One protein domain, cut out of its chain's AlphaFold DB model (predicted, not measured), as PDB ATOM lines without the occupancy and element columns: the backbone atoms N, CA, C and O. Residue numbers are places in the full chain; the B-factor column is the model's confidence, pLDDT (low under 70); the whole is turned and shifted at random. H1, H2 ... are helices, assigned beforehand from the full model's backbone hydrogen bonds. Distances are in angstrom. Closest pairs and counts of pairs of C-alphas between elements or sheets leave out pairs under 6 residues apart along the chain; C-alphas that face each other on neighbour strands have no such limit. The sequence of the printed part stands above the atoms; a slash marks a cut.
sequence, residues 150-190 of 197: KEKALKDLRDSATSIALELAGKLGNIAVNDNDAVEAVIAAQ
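AT A GLANCE: This is residues 150 to 190 of the 197 residues of the protein "ATP synthase subunit b" of Rickettsiales bacterium (UniProt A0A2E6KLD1). One long, straight helix, H1, makes the long axis; after its end the backbone folds back through a tight link, and a short helix, H2, crosses over the middle of H1 with a gap between them. The pair is loosely put together: the first part of H1, residues 150 to 157, sticks out free, and so does the turn-back, residues 170 to 176. The printed part has 41 residues with two named helices, H1 then H2, and no named strand; the class is all helix. It is only just loose, close to compact, with a radius of gyration of the C-alphas of 11.3 A, and elongated, spanning 36 by 18 by 14 A.

IN THESE COORDINATES: Find C-alpha 150 at (-27.515, 20.512, -21.637); from there H1 runs through residues 150 to 173, 33.7 A from first to last C-alpha, to C-alpha 173 at (-46.949, -3.695, -8.432). Go on past five linking residues to Asp 179, where H2 begins; it takes residues 179 to 190, 17.3 A long, and ends at C-alpha 190 at (-40.226, 17.409, -9.216).

HOW THE PARTS SIT: Look at Thr 162 of H1 and Val 186 of H2: their C-alphas, the closest of the two helices, are 7.7 A apart. H1 and H2 are close but not clearly touching, with 2 pairs of C-alphas within 8 A. They run opposite ways at a steep tilt of 61 degrees, and their centres are 11.5 A apart. In H1 every O i to N i+4 pair is within hydrogen-bond range; in H2 7 of 8 are.

THE WHOLE: The two C-alphas farthest apart are those of Lys 150 and Asn 174, at 35.8 A, while those of Lys 150 and Gln 190 are 18.0 A apart. The printed part has no cut, and the link from H1 to H2 is tight. Read the B-factor column for the pLDDT: its mean over the printed part is 74.2, and residues 172 to 190 are under 70.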
ATOM      1  N   LYS A 150     -27.174  20.719 -23.052       95.88
ATOM      2  CA  LYS A 150     -27.515  20.512 -21.637       95.88
ATOM      3  C   LYS A 150     -29.005  20.259 -21.460       95.88
ATOM      4  O   LYS A 150     -29.366  19.301 -20.785       95.88
ATOM      5  N   GLU A 151     -29.858  21.075 -22.077       95.06
ATOM      6  CA  GLU A 151     -31.312  20.917 -21.978       95.06
ATOM      7  C   GLU A 151     -31.749  19.544 -22.503       95.06
ATOM      8  O   GLU A 151     -32.489  18.819 -21.832       95.06
ATOM      9  N   LYS A 152     -31.205  19.123 -23.652       95.44
ATOM     10  CA  LYS A 152     -31.452  17.790 -24.204       95.44
ATOM     11  C   LYS A 152     -30.955  16.676 -23.278       95.44
ATOM     12  O   LYS A 152     -31.697  15.732 -23.037       95.44
ATOM     13  N   ALA A 153     -29.746  16.788 -22.729       94.44
ATOM     14  CA  ALA A 153     -29.204  15.789 -21.807       94.44
ATOM     15  C   ALA A 153     -30.035  15.673 -20.516       94.44
ATOM     16  O   ALA A 153     -30.271  14.566 -20.034       94.44
ATOM     17  N   LEU A 154     -30.521  16.796 -19.976       94.62
ATOM     18  CA  LEU A 154     -31.423  16.815 -18.821       94.62
ATOM     19  C   LEU A 154     -32.772  16.165 -19.146       94.62
ATOM     20  O   LEU A 154     -33.293  15.394 -18.336       94.62
ATOM     21  N   LYS A 155     -33.322  16.431 -20.335       94.75
ATOM     22  CA  LYS A 155     -34.550  15.786 -20.811       94.75
ATOM     23  C   LYS A 155     -34.365  14.274 -20.976       94.75
ATOM     24  O   LYS A 155     -35.162  13.513 -20.437       94.75
ATOM     25  N   ASP A 156     -33.299  13.840 -21.644       93.50
ATOM     26  CA  ASP A 156     -32.996  12.420 -21.862       93.50
ATOM     27  C   ASP A 156     -32.765  11.680 -20.527       93.50
ATOM     28  O   ASP A 156     -33.185  10.529 -20.362       93.50
ATOM     29  N   LEU A 157     -32.157  12.349 -19.534       93.69
ATOM     30  CA  LEU A 157     -32.007  11.827 -18.173       93.69
ATOM     31  C   LEU A 157     -33.364  11.669 -17.470       93.69
ATOM     32  O   LEU A 157     -33.604  10.638 -16.841       93.69
ATOM     33  N   ARG A 158     -34.262  12.656 -17.592       91.06
ATOM     34  CA  ARG A 158     -35.619  12.603 -17.024       91.06
ATOM     35  C   ARG A 158     -36.458  11.495 -17.662       91.06
ATOM     36  O   ARG A 158     -37.124  10.749 -16.941       91.06
ATOM     37  N   ASP A 159     -36.397  11.361 -18.981       92.81
ATOM     38  CA  ASP A 159     -37.105  10.320 -19.730       92.81
ATOM     39  C   ASP A 159     -36.587   8.924 -19.325       92.81
ATOM     40  O   ASP A 159     -37.376   8.029 -19.008       92.81
ATOM     41  N   SER A 160     -35.261   8.759 -19.209       90.75
ATOM     42  CA  SER A 160     -34.637   7.512 -18.737       90.75
ATOM     43  C   SER A 160     -35.011   7.182 -17.287       90.75
ATOM     44  O   SER A 160     -35.367   6.042 -16.988       90.75
ATOM     45  N   ALA A 161     -34.982   8.165 -16.381       90.75
ATOM     46  CA  ALA A 161     -35.373   7.979 -14.984       90.75
ATOM     47  C   ALA A 161     -36.851   7.577 -14.854       90.75
ATOM     48  O   ALA A 161     -37.178   6.682 -14.075       90.75
ATOM     49  N   THR A 162     -37.732   8.184 -15.655       88.62
ATOM     50  CA  THR A 162     -39.165   7.854 -15.695       88.62
ATOM     51  C   THR A 162     -39.387   6.434 -16.215       88.62
ATOM     52  O   THR A 162     -40.134   5.673 -15.605       88.62
ATOM     53  N   SER A 163     -38.686   6.036 -17.283       88.62
ATOM     54  CA  SER A 163     -38.739   4.666 -17.811       88.62
ATOM     55  C   SER A 163     -38.282   3.634 -16.777       88.62
ATOM     56  O   SER A 163     -38.944   2.613 -16.601       88.62
ATOM     57  N   ILE A 164     -37.174   3.893 -16.072       87.19
ATOM     58  CA  ILE A 164     -36.673   3.000 -15.015       87.19
ATOM     59  C   ILE A 164     -37.679   2.924 -13.859       87.19
ATOM     60  O   ILE A 164     -37.956   1.833 -13.365       87.19
ATOM     61  N   ALA A 165     -38.256   4.055 -13.441       82.94
ATOM     62  CA  ALA A 165     -39.256   4.096 -12.376       82.94
ATOM     63  C   ALA A 165     -40.534   3.321 -12.743       82.94
ATOM     64  O   ALA A 165     -41.039   2.563 -11.914       82.94
ATOM     65  N   LEU A 166     -41.022   3.453 -13.982       82.00
ATOM     66  CA  LEU A 166     -42.161   2.694 -14.508       82.00
ATOM     67  C   LEU A 166     -41.866   1.193 -14.574       82.00
ATOM     68  O   LEU A 166     -42.698   0.388 -14.157       82.00
ATOM     69  N   GLU A 167     -40.678   0.799 -15.038       82.88
ATOM     70  CA  GLU A 167     -40.274  -0.612 -15.071       82.88
ATOM     71  C   GLU A 167     -40.195  -1.207 -13.654       82.88
ATOM     72  O   GLU A 167     -40.662  -2.324 -13.416       82.88
ATOM     73  N   LEU A 168     -39.652  -0.454 -12.690       79.06
ATOM     74  CA  LEU A 168     -39.569  -0.873 -11.291       79.06
ATOM     75  C   LEU A 168     -40.963  -0.988 -10.651       79.06
ATOM     76  O   LEU A 168     -41.253  -1.980  -9.981       79.06
ATOM     77  N   ALA A 169     -41.839  -0.009 -10.893       73.44
ATOM     78  CA  ALA A 169     -43.218  -0.007 -10.408       73.44
ATOM     79  C   ALA A 169     -44.040  -1.153 -11.018       73.44
ATOM     80  O   ALA A 169     -44.782  -1.822 -10.300       73.44
ATOM     81  N   GLY A 170     -43.856  -1.448 -12.309       73.81
ATOM     82  CA  GLY A 170     -44.480  -2.589 -12.979       73.81
ATOM     83  C   GLY A 170     -44.027  -3.934 -12.404       73.81
ATOM     84  O   GLY A 170     -44.859  -4.814 -12.174       73.81
ATOM     85  N   LYS A 171     -42.728  -4.081 -12.097       73.25
ATOM     86  CA  LYS A 171     -42.174  -5.301 -11.480       73.25
ATOM     87  C   LYS A 171     -42.591  -5.493 -10.019       73.25
ATOM     88  O   LYS A 171     -42.747  -6.638  -9.602       73.25
ATOM     89  N   LEU A 172     -42.773  -4.420  -9.244       60.03
ATOM     90  CA  LEU A 172     -43.236  -4.507  -7.848       60.03
ATOM     91  C   LEU A 172     -44.767  -4.579  -7.705       60.03
ATOM     92  O   LEU A 172     -45.244  -5.140  -6.721       60.03
ATOM     93  N   GLY A 173     -45.529  -3.992  -8.633       56.44
ATOM     94  CA  GLY A 173     -46.949  -3.695  -8.432       56.44
ATOM     95  C   GLY A 173     -47.959  -4.705  -8.980       56.44
ATOM     96  O   GLY A 173     -49.029  -4.824  -8.398       56.44
ATOM     97  N   ASN A 174     -47.686  -5.414 -10.083       47.44
ATOM     98  CA  ASN A 174     -48.677  -6.247 -10.802       47.44
ATOM     99  C   ASN A 174     -50.093  -5.617 -10.924       47.44
ATOM    100  O   ASN A 174     -51.107  -6.314 -10.857       47.44
ATOM    101  N   ILE A 175     -50.174  -4.289 -11.077       50.25
ATOM    102  CA  ILE A 175     -51.414  -3.533 -11.286       50.25
ATOM    103  C   ILE A 175     -51.142  -2.530 -12.408       50.25
ATOM    104  O   ILE A 175     -50.202  -1.742 -12.332       50.25
ATOM    105  N   ALA A 176     -51.950  -2.597 -13.466       50.28
ATOM    106  CA  ALA A 176     -51.888  -1.697 -14.609       50.28
ATOM    107  C   ALA A 176     -52.266  -0.272 -14.177       50.28
ATOM    108  O   ALA A 176     -53.426  -0.005 -13.866       50.28
ATOM    109  N   VAL A 177     -51.286   0.630 -14.156       49.56
ATOM    110  CA  VAL A 177     -51.508   2.071 -13.985       49.56
ATOM    111  C   VAL A 177     -51.400   2.726 -15.358       49.56
ATOM    112  O   VAL A 177     -50.493   2.417 -16.127       49.56
ATOM    113  N   ASN A 178     -52.381   3.566 -15.683       54.78
ATOM    114  CA  ASN A 178     -52.541   4.221 -16.978       54.78
ATOM    115  C   ASN A 178     -51.537   5.384 -17.120       54.78
ATOM    116  O   ASN A 178     -51.317   6.120 -16.158       54.78
ATOM    117  N   ASP A 179     -50.962   5.557 -18.314       57.47
ATOM    118  CA  ASP A 179     -49.796   6.416 -18.603       57.47
ATOM    119  C   ASP A 179     -49.931   7.882 -18.140       57.47
ATOM    120  O   ASP A 179     -48.926   8.541 -17.877       57.47
ATOM    121  N   ASN A 180     -51.152   8.409 -17.999       57.94
ATOM    122  CA  ASN A 180     -51.372   9.801 -17.585       57.94
ATOM    123  C   ASN A 180     -51.118  10.060 -16.085       57.94
ATOM    124  O   ASN A 180     -50.562  11.105 -15.750       57.94
ATOM    125  N   ASP A 181     -51.434   9.119 -15.189       60.03
ATOM    126  CA  ASP A 181     -51.317   9.347 -13.733       60.03
ATOM    127  C   ASP A 181     -49.854   9.280 -13.253       60.03
ATOM    128  O   ASP A 181     -49.453   9.954 -12.299       60.03
ATOM    129  N   ALA A 182     -49.018   8.493 -13.939       57.25
ATOM    130  CA  ALA A 182     -47.597   8.367 -13.622       57.25
ATOM    131  C   ALA A 182     -46.803   9.626 -14.010       57.25
ATOM    132  O   ALA A 182     -45.920  10.062 -13.266       57.25
ATOM    133  N   VAL A 183     -47.142  10.245 -15.144       57.44
ATOM    134  CA  VAL A 183     -46.512  11.493 -15.600       57.44
ATOM    135  C   VAL A 183     -46.857  12.647 -14.653       57.44
ATOM    136  O   VAL A 183     -45.976  13.431 -14.295       57.44
ATOM    137  N   GLU A 184     -48.099  12.720 -14.168       61.84
ATOM    138  CA  GLU A 184     -48.536  13.771 -13.244       61.84
ATOM    139  C   GLU A 184     -47.904  13.633 -11.845       61.84
ATOM    140  O   GLU A 184     -47.451  14.624 -11.266       61.84
ATOM    141  N   ALA A 185     -47.751  12.404 -11.333       64.56
ATOM    142  CA  ALA A 185     -47.081  12.148 -10.055       64.56
ATOM    143  C   ALA A 185     -45.582  12.504 -10.081       64.56
ATOM    144  O   ALA A 185     -45.060  13.078  -9.120       64.56
ATOM    145  N   VAL A 186     -44.888  12.224 -11.191       63.06
ATOM    146  CA  VAL A 186     -43.471  12.587 -11.364       63.06
ATOM    147  C   VAL A 186     -43.306  14.103 -11.502       63.06
ATOM    148  O   VAL A 186     -42.404  14.680 -10.894       63.06
ATOM    149  N   ILE A 187     -44.199  14.787 -12.226       63.16
ATOM    150  CA  ILE A 187     -44.191  16.258 -12.320       63.16
ATOM    151  C   ILE A 187     -44.462  16.904 -10.951       63.16
ATOM    152  O   ILE A 187     -43.771  17.857 -10.585       63.16
ATOM    153  N   ALA A 188     -45.401  16.373 -10.163       66.06
ATOM    154  CA  ALA A 188     -45.713  16.878  -8.825       66.06
ATOM    155  C   ALA A 188     -44.571  16.661  -7.812       66.06
ATOM    156  O   ALA A 188     -44.345  17.512  -6.950       66.06
ATOM    157  N   ALA A 189     -43.831  15.553  -7.920       65.19
ATOM    158  CA  ALA A 189     -42.652  15.298  -7.094       65.19
ATOM    159  C   ALA A 189     -41.483  16.230  -7.455       65.19
ATOM    160  O   ALA A 189     -40.835  16.765  -6.557       65.19
ATOM    161  N   GLN A 190     -41.263  16.485  -8.749       64.00
ATOM    162  CA  GLN A 190     -40.226  17.409  -9.216       64.00
ATOM    163  C   GLN A 190     -40.480  18.842  -8.720       64.00
ATOM    164  O   GLN A 190     -39.573  19.499  -8.226       64.00
TER     165      GLN A 190